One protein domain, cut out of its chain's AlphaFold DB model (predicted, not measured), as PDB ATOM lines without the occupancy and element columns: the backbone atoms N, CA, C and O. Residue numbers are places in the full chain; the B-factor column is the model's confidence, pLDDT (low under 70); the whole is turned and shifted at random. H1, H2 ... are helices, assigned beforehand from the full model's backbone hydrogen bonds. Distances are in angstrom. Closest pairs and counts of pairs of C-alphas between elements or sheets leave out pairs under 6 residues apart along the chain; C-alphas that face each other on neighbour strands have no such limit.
ATOM      1  N   ILE A   7      32.110  15.966 -18.234       48.59
ATOM      2  CA  ILE A   7      32.602  17.307 -17.912       48.59
ATOM      3  C   ILE A   7      33.326  17.293 -16.551       48.59
ATOM      4  O   ILE A   7      34.259  18.050 -16.326       48.59
ATOM      5  N   THR A   8      32.919  16.413 -15.634       49.75
ATOM      6  CA  THR A   8      33.448  16.382 -14.266       49.75
ATOM      7  C   THR A   8      34.791  15.660 -14.159       49.75
ATOM      8  O   THR A   8      35.608  16.057 -13.338       49.75
ATOM      9  N   GLU A   9      35.059  14.658 -15.002       50.19
ATOM     10  CA  GLU A   9      36.312  13.890 -14.920       50.19
ATOM     11  C   GLU A   9      37.515  14.682 -15.460       50.19
ATOM     12  O   GLU A   9      38.565  14.691 -14.822       50.19
ATOM     13  N   GLY A  10      37.344  15.432 -16.557       50.00
ATOM     14  CA  GLY A  10      38.413  16.264 -17.133       50.00
ATOM     15  C   GLY A  10      38.727  17.535 -16.332       50.00
ATOM     16  O   GLY A  10      39.881  17.945 -16.227       50.00
ATOM     17  N   TYR A  11      37.722  18.160 -15.705       61.81
ATOM     18  CA  TYR A  11      37.974  19.359 -14.896       61.81
ATOM     19  C   TYR A  11      38.750  19.061 -13.619       61.81
ATOM     20  O   TYR A  11      39.497  19.922 -13.160       61.81
ATOM     21  N   ASP A  12      38.572  17.882 -13.027       76.75
ATOM     22  CA  ASP A  12      39.232  17.567 -11.767       76.75
ATOM     23  C   ASP A  12      40.722  17.240 -11.978       76.75
ATOM     24  O   ASP A  12      41.541  17.672 -11.169       76.75
ATOM     25  N   GLU A  13      41.117  16.585 -13.078       83.88
ATOM     26  CA  GLU A  13      42.534  16.290 -13.361       83.88
ATOM     27  C   GLU A  13      43.369  17.546 -13.649       83.88
ATOM     28  O   GLU A  13      44.428  17.738 -13.043       83.88
ATOM     29  N   GLU A  14      42.873  18.444 -14.505       86.56
ATOM     30  CA  GLU A  14      43.559  19.697 -14.831       86.56
ATOM     31  C   GLU A  14      43.669  20.591 -13.590       86.56
ATOM     32  O   GLU A  14      44.717  21.187 -13.323       86.56
ATOM     33  N   LEU A  15      42.611  20.635 -12.773       87.06
ATOM     34  CA  LEU A  15      42.599  21.384 -11.522       87.06
ATOM     35  C   LEU A  15      43.613  20.817 -10.520       87.06
ATOM     36  O   LEU A  15      44.353  21.582  -9.897       87.06
ATOM     37  N   ILE A  16      43.686  19.490 -10.377       87.50
ATOM     38  CA  ILE A  16      44.676  18.825  -9.520       87.50
ATOM     39  C   ILE A  16      46.095  19.147  -9.999       87.50
ATOM     40  O   ILE A  16      46.948  19.462  -9.165       87.50
ATOM     41  N   ALA A  17      46.354  19.106 -11.307       88.88
ATOM     42  CA  ALA A  17      47.671  19.384 -11.873       88.88
ATOM     43  C   ALA A  17      48.121  20.826 -11.593       88.88
ATOM     44  O   ALA A  17      49.213  21.041 -11.063       88.88
ATOM     45  N   VAL A  18      47.259  21.808 -11.871       90.19
ATOM     46  CA  VAL A  18      47.568  23.230 -11.653       90.19
ATOM     47  C   VAL A  18      47.750  23.540 -10.165       90.19
ATOM     48  O   VAL A  18      48.717  24.208  -9.796       90.19
ATOM     49  N   ILE A  19      46.872  23.029  -9.292       88.62
ATOM     50  CA  ILE A  19      47.000  23.223  -7.838       88.62
ATOM     51  C   ILE A  19      48.298  22.592  -7.331       88.62
ATOM     52  O   ILE A  19      49.019  23.221  -6.557       88.62
ATOM     53  N   SER A  20      48.629  21.379  -7.778       89.19
ATOM     54  CA  SER A  20      49.859  20.698  -7.360       89.19
ATOM     55  C   SER A  20      51.099  21.472  -7.807       89.19
ATOM     56  O   SER A  20      51.986  21.725  -6.997       89.19
ATOM     57  N   ALA A  21      51.143  21.941  -9.055       89.12
ATOM     58  CA  ALA A  21      52.244  22.766  -9.545       89.12
ATOM     59  C   ALA A  21      52.399  24.071  -8.737       89.12
ATOM     60  O   ALA A  21      53.510  24.429  -8.348       89.12
ATOM     61  N   ALA A  22      51.295  24.756  -8.423       90.56
ATOM     62  CA  ALA A  22      51.318  25.989  -7.635       90.56
ATOM     63  C   ALA A  22      51.810  25.761  -6.195       90.56
ATOM     64  O   ALA A  22      52.589  26.556  -5.662       90.56
ATOM     65  N   VAL A  23      51.384  24.663  -5.565       89.38
ATOM     66  CA  VAL A  23      51.834  24.278  -4.220       89.38
ATOM     67  C   VAL A  23      53.321  23.925  -4.231       89.38
ATOM     68  O   VAL A  23      54.062  24.441  -3.396       89.38
ATOM     69  N   ALA A  24      53.774  23.129  -5.203       90.00
ATOM     70  CA  ALA A  24      55.185  22.789  -5.381       90.00
ATOM     71  C   ALA A  24      56.051  24.052  -5.543       90.00
ATOM     72  O   ALA A  24      57.048  24.219  -4.843       90.00
ATOM     73  N   ALA A  25      55.606  25.002  -6.373       89.69
ATOM     74  CA  ALA A  25      56.289  26.279  -6.579       89.69
ATOM     75  C   ALA A  25      56.331  27.160  -5.318       89.69
ATOM     76  O   ALA A  25      57.317  27.854  -5.087       89.69
ATOM     77  N   THR A  26      55.281  27.130  -4.490       88.31
ATOM     78  CA  THR A  26      55.208  27.927  -3.252       88.31
ATOM     79  C   THR A  26      56.102  27.355  -2.150       88.31
ATOM     80  O   THR A  26      56.694  28.107  -1.380       88.31
ATOM     81  N   ILE A  27      56.191  26.026  -2.061       88.25
ATOM     82  CA  ILE A  27      57.005  25.330  -1.056       88.25
ATOM     83  C   ILE A  27      58.478  25.257  -1.495       88.25
ATOM     84  O   ILE A  27      59.363  25.196  -0.645       88.25
ATOM     85  N   GLY A  28      58.749  25.314  -2.803       86.12
ATOM     86  CA  GLY A  28      60.094  25.172  -3.364       86.12
ATOM     87  C   GLY A  28      60.587  23.724  -3.380       86.12
ATOM     88  O   GLY A  28      61.793  23.495  -3.313       86.12
ATOM     89  N   ASP A  29      59.670  22.756  -3.436       83.06
ATOM     90  CA  ASP A  29      59.969  21.319  -3.421       83.06
ATOM     91  C   ASP A  29      59.333  20.614  -4.633       83.06
ATOM     92  O   ASP A  29      58.502  21.183  -5.343       83.06
ATOM     93  N   ASP A  30      59.741  19.373  -4.887       83.69
ATOM     94  CA  ASP A  30      59.296  18.583  -6.035       83.69
ATOM     95  C   ASP A  30      57.865  18.029  -5.862       83.69
ATOM     96  O   ASP A  30      57.422  17.687  -4.761       83.69
ATOM     97  N   ILE A  31      57.139  17.882  -6.978       79.94
ATOM     98  CA  ILE A  31      55.747  17.397  -7.029       79.94
ATOM     99  C   ILE A  31      55.610  15.990  -6.415       79.94
ATOM    100  O   ILE A  31      54.585  15.675  -5.814       79.94
ATOM    101  N   GLY A  32      56.642  15.143  -6.497       83.19
ATOM    102  CA  GLY A  32      56.612  13.776  -5.964       83.19
ATOM    103  C   GLY A  32      56.589  13.669  -4.432       83.19
ATOM    104  O   GLY A  32      56.428  12.568  -3.899       83.19
ATOM    105  N   LYS A  33      56.764  14.777  -3.700       86.38
ATOM    106  CA  LYS A  33      56.861  14.787  -2.229       86.38
ATOM    107  C   LYS A  33      55.521  14.866  -1.510       86.38
ATOM    108  O   LYS A  33      55.455  14.574  -0.315       86.38
ATOM    109  N   PHE A  34      54.447  15.212  -2.210       85.81
ATOM    110  CA  PHE A  34      53.112  15.293  -1.631       85.81
ATOM    111  C   PHE A  34      52.064  14.710  -2.577       85.81
ATOM    112  O   PHE A  34      52.290  14.527  -3.767       85.81
ATOM    113  N   LYS A  35      50.892  14.380  -2.027       87.12
ATOM    114  CA  LYS A  35      49.763  13.867  -2.804       87.12
ATOM    115  C   LYS A  35      48.471  14.550  -2.391       87.12
ATOM    116  O   LYS A  35      48.201  14.719  -1.201       87.12
ATOM    117  N   VAL A  36      47.649  14.894  -3.376       85.06
ATOM    118  CA  VAL A  36      46.304  15.418  -3.142       85.06
ATOM    119  C   VAL A  36      45.401  14.254  -2.736       85.06
ATOM    120  O   VAL A  36      45.211  13.310  -3.495       85.06
ATOM    121  N   LYS A  37      44.872  14.290  -1.508       87.25
ATOM    122  CA  LYS A  37      43.993  13.230  -0.984       87.25
ATOM    123  C   LYS A  37      42.526  13.435  -1.371       87.25
ATOM    124  O   LYS A  37      41.819  12.461  -1.589       87.25
ATOM    125  N   SER A  38      42.061  14.682  -1.371       82.50
ATOM    126  CA  SER A  38      40.674  15.042  -1.661       82.50
ATOM    127  C   SER A  38      40.602  16.511  -2.049       82.50
ATOM    128  O   SER A  38      41.220  17.346  -1.390       82.50
ATOM    129  N   ILE A  39      39.786  16.823  -3.052       83.06
ATOM    130  CA  ILE A  39      39.362  18.186  -3.371       83.06
ATOM    131  C   ILE A  39      37.858  18.240  -3.159       83.06
ATOM    132  O   ILE A  39      37.125  17.392  -3.656       83.06
ATOM    133  N   VAL A  40      37.398  19.214  -2.378       83.44
ATOM    134  CA  VAL A  40      35.973  19.390  -2.097       83.44
ATOM    135  C   VAL A  40      35.615  20.835  -2.388       83.44
ATOM    136  O   VAL A  40      36.244  21.754  -1.863       83.44
ATOM    137  N   ARG A  41      34.602  21.047  -3.230       80.62
ATOM    138  CA  ARG A  41      34.075  22.391  -3.478       80.62
ATOM    139  C   ARG A  41      33.248  22.822  -2.277       80.62
ATOM    140  O   ARG A  41      32.221  22.223  -1.972       80.62
ATOM    141  N   ILE A  42      33.702  23.872  -1.606       85.75
ATOM    142  CA  ILE A  42      32.985  24.463  -0.481       85.75
ATOM    143  C   ILE A  42      32.081  25.571  -1.033       85.75
ATOM    144  O   ILE A  42      32.569  26.429  -1.779       85.75
ATOM    145  N   PRO A  43      30.778  25.588  -0.698       83.44
ATOM    146  CA  PRO A  43      29.905  26.679  -1.099       83.44
ATOM    147  C   PRO A  43      30.408  28.001  -0.508       83.44
ATOM    148  O   PRO A  43      30.780  28.084   0.662       83.44
ATOM    149  N   GLN A  44      30.411  29.053  -1.324       78.44
ATOM    150  CA  GLN A  44      30.740  30.401  -0.869       78.44
ATOM    151  C   GLN A  44      29.634  30.909   0.068       78.44
ATOM    152  O   GLN A  44      28.569  31.317  -0.385       78.44
ATOM    153  N   THR A  45      29.896  30.903   1.377       85.38
ATOM    154  CA  THR A  45      29.003  31.456   2.417       85.38
ATOM    155  C   THR A  45      29.326  32.914   2.769       85.38
ATOM    156  O   THR A  45      28.756  33.491   3.694       85.38
ATOM    157  N   SER A  46      30.254  33.525   2.032       87.50
ATOM    158  CA  SER A  46      30.712  34.899   2.222       87.50
ATOM    159  C   SER A  46      29.574  35.911   2.017       87.50
ATOM    160  O   SER A  46      28.882  35.840   0.999       87.50
ATOM    161  N   PRO A  47      29.409  36.920   2.898       90.94
ATOM    162  CA  PRO A  47      28.470  38.008   2.646       90.94
ATOM    163  C   PRO A  47      28.900  38.828   1.419       90.94
ATOM    164  O   PRO A  47      30.087  38.913   1.091       90.94
ATOM    165  N   VAL A  48      27.931  39.462   0.749       89.19
ATOM    166  CA  VAL A  48      28.131  40.116  -0.559       89.19
ATOM    167  C   VAL A  48      29.265  41.148  -0.540       89.19
ATOM    168  O   VAL A  48      30.095  41.143  -1.444       89.19
ATOM    169  N   TRP A  49      29.361  41.972   0.506       89.56
ATOM    170  CA  TRP A  49      30.408  42.994   0.628       89.56
ATOM    171  C   TRP A  49      31.824  42.398   0.647       89.56
ATOM    172  O   TRP A  49      32.736  42.954   0.042       89.56
ATOM    173  N   ARG A  50      32.006  41.230   1.282       92.06
ATOM    174  CA  ARG A  50      33.304  40.545   1.357       92.06
ATOM    175  C   ARG A  50      33.720  40.036  -0.015       92.06
ATOM    176  O   ARG A  50      34.877  40.167  -0.394       92.06
ATOM    177  N   ARG A  51      32.762  39.485  -0.763       89.38
ATOM    178  CA  ARG A  51      32.983  38.989  -2.125       89.38
ATOM    179  C   ARG A  51      33.403  40.117  -3.067       89.38
ATOM    180  O   ARG A  51      34.386  39.964  -3.780       89.38
ATOM    181  N   ILE A  52      32.686  41.241  -3.032       92.31
ATOM    182  CA  ILE A  52      32.989  42.417  -3.859       92.31
ATOM    183  C   ILE A  52      34.376  42.978  -3.514       92.31
ATOM    184  O   ILE A  52      35.180  43.188  -4.413       92.31
ATOM    185  N   GLY A  53      34.693  43.149  -2.224       93.12
ATOM    186  CA  GLY A  53      35.987  43.700  -1.806       93.12
ATOM    187  C   GLY A  53      37.184  42.832  -2.207       93.12
ATOM    188  O   GLY A  53      38.189  43.351  -2.683       93.12
ATOM    189  N   VAL A  54      37.070  41.504  -2.069       90.69
ATOM    190  CA  VAL A  54      38.128  40.577  -2.507       90.69
ATOM    191  C   VAL A  54      38.290  40.612  -4.027       90.69
ATOM    192  O   VAL A  54      39.419  40.646  -4.509       90.69
ATOM    193  N   GLN A  55      37.187  40.642  -4.782       91.62
ATOM    194  CA  GLN A  55      37.236  40.720  -6.244       91.62
ATOM    195  C   GLN A  55      37.929  41.997  -6.727       91.62
ATOM    196  O   GLN A  55      38.796  41.924  -7.594       91.62
ATOM    197  N   GLU A  56      37.587  43.143  -6.138       93.00
ATOM    198  CA  GLU A  56      38.196  44.433  -6.464       93.00
ATOM    199  C   GLU A  56      39.710  44.415  -6.206       93.00
ATOM    200  O   GLU A  56      40.507  44.788  -7.065       93.00
ATOM    201  N   GLN A  57      40.127  43.890  -5.050       92.56
ATOM    202  CA  GLN A  57      41.542  43.805  -4.690       92.56
ATOM    203  C   GLN A  57      42.333  42.880  -5.627       92.56
ATOM    204  O   GLN A  57      43.501  43.149  -5.908       92.56
ATOM    205  N   MET A  58      41.731  41.782  -6.093       91.06
ATOM    206  CA  MET A  58      42.367  40.883  -7.062       91.06
ATOM    207  C   MET A  58      42.487  41.539  -8.438       91.06
ATOM    208  O   MET A  58      43.559  41.483  -9.032       91.06
ATOM    209  N   ASN A  59      41.431  42.208  -8.910       90.50
ATOM    210  CA  ASN A  59      41.450  42.921 -10.188       90.50
ATOM    211  C   ASN A  59      42.471  44.063 -10.201       90.50
ATOM    212  O   ASN A  59      43.106  44.294 -11.219       90.50
ATOM    213  N   SER A  60      42.669  44.742  -9.069       92.00
ATOM    214  CA  SER A  60      43.668  45.809  -8.932       92.00
ATOM    215  C   SER A  60      45.123  45.314  -8.955       92.00
ATOM    216  O   SER A  60      46.035  46.140  -8.973       92.00
ATOM    217  N   ARG A  61      45.360  44.000  -8.862       79.38
ATOM    218  CA  ARG A  61      46.702  43.391  -8.853       79.38
ATOM    219  C   ARG A  61      47.081  42.725 -10.181       79.38
ATOM    220  O   ARG A  61      48.176  42.170 -10.255       79.38
TER     221      ARG A  61
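What this domain is: This is residues 7 to 61 of the 62 residues of an uncharacterized protein of thermophilic bacterium 3443-3Ac (UniProt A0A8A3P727). A long helix, H1, is followed by a loop that folds back beside it and then reaches out as an arm, with a shorter helix, H2, at the far end of that arm. Residues 40 to 61, with H2 among them, stick out from H1 and the folded-back part of the link, and the space between the two helices is open. The printed part has 55 residues with two named helices, H1 then H2, and no named strand; its class is all helix. It is only just loose, close to extended, with a radius of gyration of the C-alphas of 15.0 A, and spans 40 by 29 by 17 A.

How they stand to each other: The printed part begins with H1, residues 7 to 27. A long link of 20 residues, 28 to 47, joins it to H2, residues 48 to 59. H1 and H2 are apart, with no C-alpha of the one within 8 A of the other. Residues 40 to 61, of which 48 to 59 belong to H2, stand free. In H2 every O i to N i+4 pair is within hydrogen-bond range; in H1 15 of 17 are.

Where its parts are: H1 runs from Ile 7, C-alpha at (32.602, 17.307, -17.912), to Ile 27, C-alpha at (57.005, 25.330, -1.056), 30.7 A from first to last C-alpha. H2 runs from Val 48 to Asn 59, whose C-alpha is at (41.450, 42.921, -10.188), and measures 16.7 A.

The domain as a whole: The two C-alphas farthest apart, those of Gly 32 and Trp 49, are 39.8 A apart. Without residues 40 to 61, the body spans 32 by 15 by 12 A. The printed part has no cut. The mean pLDDT of the printed part is 84.0, and residues 7 to 11, which belong to H1, are under 70.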